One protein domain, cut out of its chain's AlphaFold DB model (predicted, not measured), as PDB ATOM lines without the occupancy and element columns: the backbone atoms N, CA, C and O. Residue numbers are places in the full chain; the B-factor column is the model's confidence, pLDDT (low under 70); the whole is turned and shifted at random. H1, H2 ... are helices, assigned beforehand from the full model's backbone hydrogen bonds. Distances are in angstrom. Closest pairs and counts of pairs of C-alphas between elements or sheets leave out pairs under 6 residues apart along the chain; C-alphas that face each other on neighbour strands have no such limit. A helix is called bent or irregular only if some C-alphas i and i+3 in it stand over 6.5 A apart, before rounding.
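This is residues 4 to 62 of the 66 residues of an uncharacterized protein of hydrothermal vent metagenome (UniProt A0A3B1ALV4). Two long helices, H1 and H2, form the long sides of a flat, open frame whose middle is empty: the printed part runs out along H1, turns through residues 28 to 34 and folds back along H2. At the other end, residues 55 to 57 and the small helix H3 close the frame toward the first residues of H1. The printed part has 59 residues with three named helices, in the order H1, H2, H3, and no named strand; the class is all helix. The whole is loose, with a radius of gyration of the C-alphas of 14.3 A, and spans 40 by 24 by 8 A.

Start with H1, residues 4 to 27, and go on to H2, residues 35 to 54: the two are apart. H3, residues 58 to 61, touches H1 at residues 4 to 8 alone; look at the closest C-alphas, those of Glu 5 and Ala 59, 5.1 A apart. H3 only just touches H2, at residues 49 to 53 alone, with 3 pairs of C-alphas within 8 A; the closest are those of Gln 52 and Ala 61, 5.6 A apart. Residues 13 to 21 of H1 stand free, and so do residues 34 to 47, of which 35 to 47 belong to H2. In H2 every O i to N i+4 pair is within hydrogen-bond range, in H1 18 of 20 are, and H3 is too short for such a pair.

Find C-alpha 4 at (262.683, 261.808, 136.311); from there H1 runs 34.7 A to C-alpha 27 at (256.492, 286.737, 112.983). It is neither bent nor irregular, but only just: C-alphas 18 and 21 are 6.5 A apart. H2 runs 28.8 A from Val 35 to Gln 54. H3 measures 6.0 A and ends at C-alpha 61, at (253.805, 266.823, 134.376).

The C-alphas of Asn 29 and Lys 56 are the two farthest apart, at 40.6 A, while the first and last printed C-alphas, of Lys 4 and Trp 62, are 10.3 A apart. The printed part has no cut; the link from H1 to H2 is short and that from H2 to H3 is tight. The mean pLDDT of the printed part is 70.6, and 22 residues are under 70, among them 29 to 33 and 51 to 62.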
ATOM      1  N   LYS A   4     263.933 261.270 136.855       58.31
ATOM      2  CA  LYS A   4     262.683 261.808 136.311       58.31
ATOM      3  C   LYS A   4     262.630 263.344 136.291       58.31
ATOM      4  O   LYS A   4     262.142 263.905 135.318       58.31
ATOM      5  N   GLU A   5     263.138 264.022 137.319       67.19
ATOM      6  CA  GLU A   5     263.154 265.493 137.424       67.19
ATOM      7  C   GLU A   5     264.104 266.110 136.394       67.19
ATOM      8  O   GLU A   5     263.742 267.057 135.702       67.19
ATOM      9  N   PHE A   6     265.287 265.513 136.220       74.75
ATOM     10  CA  PHE A   6     266.274 265.961 135.235       74.75
ATOM     11  C   PHE A   6     265.779 265.771 133.796       74.75
ATOM     12  O   PHE A   6     265.868 266.689 132.984       74.75
ATOM     13  N   LEU A   7     265.196 264.607 133.488       74.88
ATOM     14  CA  LEU A   7     264.607 264.341 132.172       74.88
ATOM     15  C   LEU A   7     263.431 265.272 131.863       74.88
ATOM     16  O   LEU A   7     263.272 265.695 130.721       74.88
ATOM     17  N   SER A   8     262.636 265.627 132.872       68.19
ATOM     18  CA  SER A   8     261.495 266.530 132.694       68.19
ATOM     19  C   SER A   8     261.944 267.974 132.484       68.19
ATOM     20  O   SER A   8     261.438 268.644 131.590       68.19
ATOM     21  N   ALA A   9     262.960 268.432 133.222       72.88
ATOM     22  CA  ALA A   9     263.588 269.731 132.984       72.88
ATOM     23  C   ALA A   9     264.215 269.813 131.580       72.88
ATOM     24  O   ALA A   9     264.054 270.812 130.880       72.88
ATOM     25  N   LEU A  10     264.878 268.741 131.131       78.94
ATOM     26  CA  LEU A  10     265.436 268.668 129.783       78.94
ATOM     27  C   LEU A  10     264.336 268.689 128.712       78.94
ATOM     28  O   LEU A  10     264.472 269.387 127.708       78.94
ATOM     29  N   ALA A  11     263.231 267.976 128.941       72.75
ATOM     30  CA  ALA A  11     262.083 267.972 128.044       72.75
ATOM     31  C   ALA A  11     261.479 269.377 127.883       72.75
ATOM     32  O   ALA A  11     261.218 269.766 126.745       72.75
ATOM     33  N   ILE A  12     261.353 270.155 128.970       73.62
ATOM     34  CA  ILE A  12     260.904 271.563 128.940       73.62
ATOM     35  C   ILE A  12     261.830 272.416 128.069       73.62
ATOM     36  O   ILE A  12     261.373 273.155 127.199       73.62
ATOM     37  N   ILE A  13     263.147 272.301 128.270       78.69
ATOM     38  CA  ILE A  13     264.135 273.075 127.504       78.69
ATOM     39  C   ILE A  13     264.022 272.747 126.011       78.69
ATOM     40  O   ILE A  13     263.990 273.653 125.179       78.69
ATOM     41  N   ILE A  14     263.902 271.463 125.664       78.75
ATOM     42  CA  ILE A  14     263.745 271.021 124.273       78.75
ATOM     43  C   ILE A  14     262.435 271.547 123.673       78.75
ATOM     44  O   ILE A  14     262.444 272.003 122.530       78.75
ATOM     45  N   THR A  15     261.327 271.535 124.423       73.25
ATOM     46  CA  THR A  15     260.048 272.075 123.928       73.25
ATOM     47  C   THR A  15     260.159 273.570 123.664       73.25
ATOM     48  O   THR A  15     259.823 274.014 122.570       73.25
ATOM     49  N   LEU A  16     260.705 274.344 124.606       74.12
ATOM     50  CA  LEU A  16     260.901 275.788 124.444       74.12
ATOM     51  C   LEU A  16     261.773 276.122 123.224       74.12
ATOM     52  O   LEU A  16     261.448 277.029 122.457       74.12
ATOM     53  N   VAL A  17     262.844 275.357 122.993       77.44
ATOM     54  CA  VAL A  17     263.698 275.518 121.805       77.44
ATOM     55  C   VAL A  17     262.951 275.136 120.522       77.44
ATOM     56  O   VAL A  17     263.090 275.825 119.512       77.44
ATOM     57  N   ALA A  18     262.113 274.096 120.551       72.62
ATOM     58  CA  ALA A  18     261.286 273.692 119.413       72.62
ATOM     59  C   ALA A  18     260.193 274.724 119.063       72.62
ATOM     60  O   ALA A  18     259.842 274.867 117.891       72.62
ATOM     61  N   PHE A  19     259.704 275.500 120.036       68.94
ATOM     62  CA  PHE A  19     258.767 276.603 119.783       68.94
ATOM     63  C   PHE A  19     259.416 277.800 119.079       68.94
ATOM     64  O   PHE A  19     258.742 278.523 118.342       68.94
ATOM     65  N   PHE A  20     260.725 278.006 119.234       76.38
ATOM     66  CA  PHE A  20     261.433 279.145 118.645       76.38
ATOM     67  C   PHE A  20     261.320 279.254 117.106       76.38
ATOM     68  O   PHE A  20     260.935 280.324 116.619       76.38
ATOM     69  N   PRO A  21     261.593 278.207 116.294       75.56
ATOM     70  CA  PRO A  21     261.422 278.285 114.842       75.56
ATOM     71  C   PRO A  21     259.958 278.497 114.429       75.56
ATOM     72  O   PRO A  21     259.703 279.171 113.426       75.56
ATOM     73  N   TYR A  22     259.001 277.981 115.208       68.69
ATOM     74  CA  TYR A  22     257.569 278.158 114.959       68.69
ATOM     75  C   TYR A  22     257.142 279.618 115.165       68.69
ATOM     76  O   TYR A  22     256.587 280.233 114.253       68.69
ATOM     77  N   ILE A  23     257.511 280.217 116.304       73.12
ATOM     78  CA  ILE A  23     257.259 281.636 116.604       73.12
ATOM     79  C   ILE A  23     257.934 282.531 115.560       73.12
ATOM     80  O   ILE A  23     257.312 283.447 115.020       73.12
ATOM     81  N   ARG A  24     259.190 282.232 115.199       75.50
ATOM     82  CA  ARG A  24     259.914 282.973 114.160       75.50
ATOM     83  C   ARG A  24     259.188 282.927 112.812       75.50
ATOM     84  O   ARG A  24     259.170 283.935 112.113       75.50
ATOM     85  N   SER A  25     258.583 281.796 112.451       72.94
ATOM     86  CA  SER A  25     257.851 281.626 111.185       72.94
ATOM     87  C   SER A  25     256.519 282.387 111.158       72.94
ATOM     88  O   SER A  25     256.124 282.891 110.103       72.94
ATOM     89  N   ILE A  26     255.867 282.535 112.317       74.62
ATOM     90  CA  ILE A  26     254.666 283.364 112.490       74.62
ATOM     91  C   ILE A  26     255.012 284.852 112.348       74.62
ATOM     92  O   ILE A  26     254.384 285.556 111.561       74.62
ATOM     93  N   ILE A  27     256.054 285.327 113.044       75.19
ATOM     94  CA  ILE A  27     256.492 286.737 112.983       75.19
ATOM     95  C   ILE A  27     256.925 287.114 111.562       75.19
ATOM     96  O   ILE A  27     256.657 288.216 111.086       75.19
ATOM     97  N   LYS A  28     257.550 286.177 110.840       80.25
ATOM     98  CA  LYS A  28     257.975 286.363 109.448       80.25
ATOM     99  C   LYS A  28     256.808 286.319 108.442       80.25
ATOM    100  O   LYS A  28     257.063 286.284 107.240       80.25
ATOM    101  N   ASN A  29     255.551 286.303 108.913       66.69
ATOM    102  CA  ASN A  29     254.308 286.259 108.127       66.69
ATOM    103  C   ASN A  29     254.258 285.133 107.079       66.69
ATOM    104  O   ASN A  29     253.475 285.176 106.133       66.69
ATOM    105  N   THR A  30     255.098 284.110 107.241       65.31
ATOM    106  CA  THR A  30     255.192 282.992 106.297       65.31
ATOM    107  C   THR A  30     254.091 281.970 106.576       65.31
ATOM    108  O   THR A  30     253.622 281.297 105.665       65.31
ATOM    109  N   ILE A  31     253.642 281.897 107.833       65.19
ATOM    110  CA  ILE A  31     252.561 281.030 108.301       65.19
ATOM    111  C   ILE A  31     251.521 281.919 108.985       65.19
ATOM    112  O   ILE A  31     251.842 282.593 109.961       65.19
ATOM    113  N   ARG A  32     250.277 281.927 108.489       67.44
ATOM    114  CA  ARG A  32     249.157 282.584 109.179       67.44
ATOM    115  C   ARG A  32     248.586 281.604 110.208       67.44
ATOM    116  O   ARG A  32     247.983 280.611 109.796       67.44
ATOM    117  N   PRO A  33     248.784 281.816 111.519       64.81
ATOM    118  CA  PRO A  33     248.248 280.906 112.519       64.81
ATOM    119  C   PRO A  33     246.717 280.961 112.498       64.81
ATOM    120  O   PRO A  33     246.112 282.025 112.639       64.81
ATOM    121  N   HIS A  34     246.075 279.806 112.329       71.25
ATOM    122  CA  HIS A  34     244.634 279.698 112.522       71.25
ATOM    123  C   HIS A  34     244.326 279.805 114.016       71.25
ATOM    124  O   HIS A  34     244.663 278.906 114.787       71.25
ATOM    125  N   VAL A  35     243.648 280.888 114.407       73.88
ATOM    126  CA  VAL A  35     243.246 281.166 115.799       73.88
ATOM    127  C   VAL A  35     242.480 279.986 116.406       73.88
ATOM    128  O   VAL A  35     242.697 279.637 117.558       73.88
ATOM    129  N   PHE A  36     241.665 279.297 115.602       72.69
ATOM    130  CA  PHE A  36     240.913 278.112 116.023       72.69
ATOM    131  C   PHE A  36     241.820 276.962 116.494       72.69
ATOM    132  O   PHE A  36     241.553 276.342 117.517       72.69
ATOM    133  N   SER A  37     242.931 276.716 115.789       72.12
ATOM    134  CA  SER A  37     243.906 275.683 116.163       72.12
ATOM    135  C   SER A  37     244.659 276.065 117.439       72.12
ATOM    136  O   SER A  37     244.827 275.238 118.326       72.12
ATOM    137  N   TRP A  38     245.024 277.342 117.582       71.81
ATOM    138  CA  TRP A  38     245.673 277.862 118.791       71.81
ATOM    139  C   TRP A  38     244.782 277.779 120.031       71.81
ATOM    140  O   TRP A  38     245.259 277.422 121.103       71.81
ATOM    141  N   VAL A  39     243.489 278.068 119.882       76.31
ATOM    142  CA  VAL A  39     242.519 277.980 120.979       76.31
ATOM    143  C   VAL A  39     242.282 276.528 121.389       76.31
ATOM    144  O   VAL A  39     242.265 276.239 122.581       76.31
ATOM    145  N   ILE A  40     242.145 275.605 120.428       76.75
ATOM    146  CA  ILE A  40     242.037 274.169 120.726       76.75
ATOM    147  C   ILE A  40     243.304 273.689 121.425       76.75
ATOM    148  O   ILE A  40     243.213 273.042 122.464       76.75
ATOM    149  N   TRP A  41     244.474 274.046 120.897       77.50
ATOM    150  CA  TRP A  41     245.754 273.656 121.468       77.50
ATOM    151  C   TRP A  41     245.898 274.161 122.910       77.50
ATOM    152  O   TRP A  41     246.092 273.343 123.806       77.50
ATOM    153  N   GLY A  42     245.656 275.455 123.154       76.38
ATOM    154  CA  GLY A  42     245.682 276.050 124.493       76.38
ATOM    155  C   GLY A  42     244.640 275.470 125.458       76.38
ATOM    156  O   GLY A  42     244.924 275.268 126.633       76.38
ATOM    157  N   MET A  43     243.432 275.137 124.991       78.38
ATOM    158  CA  MET A  43     242.452 274.450 125.843       78.38
ATOM    159  C   MET A  43     242.895 273.029 126.189       78.38
ATOM    160  O   MET A  43     242.781 272.611 127.339       78.38
ATOM    161  N   THR A  44     243.407 272.277 125.212       76.81
ATOM    162  CA  THR A  44     243.852 270.900 125.453       76.81
ATOM    163  C   THR A  44     245.052 270.842 126.396       76.81
ATOM    164  O   THR A  44     245.082 269.962 127.252       76.81
ATOM    165  N   THR A  45     245.991 271.792 126.324       74.56
ATOM    166  CA  THR A  45     247.123 271.864 127.261       74.56
ATOM    167  C   THR A  45     246.665 272.179 128.681       74.56
ATOM    168  O   THR A  45     247.116 271.523 129.616       74.56
ATOM    169  N   VAL A  46     245.696 273.085 128.854       77.75
ATOM    170  CA  VAL A  46     245.091 273.372 130.166       77.75
ATOM    171  C   VAL A  46     244.402 272.134 130.751       77.75
ATOM    172  O   VAL A  46     244.584 271.820 131.926       77.75
ATOM    173  N   VAL A  47     243.649 271.384 129.941       78.94
ATOM    174  CA  VAL A  47     243.002 270.136 130.389       78.94
ATOM    175  C   VAL A  47     244.040 269.099 130.821       78.94
ATOM    176  O   VAL A  47     243.884 268.479 131.873       78.94
ATOM    177  N   VAL A  48     245.118 268.930 130.052       73.31
ATOM    178  CA  VAL A  48     246.203 267.998 130.393       73.31
ATOM    179  C   VAL A  48     246.936 268.447 131.661       73.31
ATOM    180  O   VAL A  48     247.243 267.605 132.502       73.31
ATOM    181  N   PHE A  49     247.152 269.750 131.854       70.56
ATOM    182  CA  PHE A  49     247.736 270.296 133.080       70.56
ATOM    183  C   PHE A  49     246.902 269.935 134.318       70.56
ATOM    184  O   PHE A  49     247.434 269.414 135.299       70.56
ATOM    185  N   PHE A  50     245.580 270.132 134.263       73.81
ATOM    186  CA  PHE A  50     244.689 269.744 135.362       73.81
ATOM    187  C   PHE A  50     244.640 268.227 135.575       73.81
ATOM    188  O   PHE A  50     244.653 267.777 136.723       73.81
ATOM    189  N   ALA A  51     244.648 267.434 134.499       68.44
ATOM    190  CA  ALA A  51     244.709 265.978 134.591       68.44
ATOM    191  C   ALA A  51     245.987 265.517 135.311       68.44
ATOM    192  O   ALA A  51     245.930 264.693 136.218       68.44
ATOM    193  N   GLN A  52     247.132 266.111 134.981       62.62
ATOM    194  CA  GLN A  52     248.408 265.791 135.616       62.62
ATOM    195  C   GLN A  52     248.505 266.251 137.076       62.62
ATOM    196  O   GLN A  52     249.159 265.587 137.886       62.62
ATOM    197  N   LEU A  53     247.835 267.355 137.425       67.19
ATOM    198  CA  LEU A  53     247.712 267.834 138.802       67.19
ATOM    199  C   LEU A  53     246.914 266.840 139.667       67.19
ATOM    200  O   LEU A  53     247.310 266.542 140.794       67.19
ATOM    201  N   GLN A  54     245.811 266.310 139.129       65.62
ATOM    202  CA  GLN A  54     244.931 265.372 139.829       65.62
ATOM    203  C   GLN A  54     245.563 263.980 139.986       65.62
ATOM    204  O   GLN A  54     245.395 263.345 141.026       65.62
ATOM    205  N   ASP A  55     246.347 263.536 139.001       61.41
ATOM    206  CA  ASP A  55     246.956 262.197 138.980       61.41
ATOM    207  C   ASP A  55     248.258 262.088 139.801       61.41
ATOM    208  O   ASP A  55     248.984 261.096 139.719       61.41
ATOM    209  N   LYS A  56     248.600 263.119 140.595       60.72
ATOM    210  CA  LYS A  56     249.902 263.249 141.282       60.72
ATOM    211  C   LYS A  56     251.073 262.994 140.316       60.72
ATOM    212  O   LYS A  56     252.057 262.357 140.696       60.72
ATOM    213  N   GLY A  57     250.977 263.500 139.080       56.41
ATOM    214  CA  GLY A  57     251.808 263.137 137.918       56.41
ATOM    215  C   GLY A  57     253.322 263.372 138.035       56.41
ATOM    216  O   GLY A  57     254.068 263.070 137.101       56.41
ATOM    217  N   GLY A  58     253.807 263.858 139.181       61.00
ATOM    218  CA  GLY A  58     255.226 264.016 139.482       61.00
ATOM    219  C   GLY A  58     255.964 264.812 138.405       61.00
ATOM    220  O   GLY A  58     255.383 265.637 137.705       61.00
ATOM    221  N   ALA A  59     257.259 264.548 138.244       55.88
ATOM    222  CA  ALA A  59     258.103 265.271 137.293       55.88
ATOM    223  C   ALA A  59     257.591 265.224 135.835       55.88
ATOM    224  O   ALA A  59     257.772 266.190 135.100       55.88
ATOM    225  N   GLY A  60     256.888 264.155 135.432       54.84
ATOM    226  CA  GLY A  60     256.373 263.982 134.067       54.84
ATOM    227  C   GLY A  60     255.283 264.978 133.661       54.84
ATOM    228  O   GLY A  60     254.937 265.044 132.483       54.84
ATOM    229  N   ALA A  61     254.772 265.762 134.614       55.56
ATOM    230  CA  ALA A  61     253.805 266.823 134.376       55.56
ATOM    231  C   ALA A  61     254.424 268.161 133.941       55.56
ATOM    232  O   ALA A  61     253.768 269.013 133.351       55.56
ATOM    233  N   TRP A  62     255.708 268.369 134.227       58.06
ATOM    234  CA  TRP A  62     256.373 269.652 133.997       58.06
ATOM    235  C   TRP A  62     256.603 270.029 132.525       58.06
ATOM    236  O   TRP A  62     256.607 271.224 132.243       58.06
TER     237      TRP A  62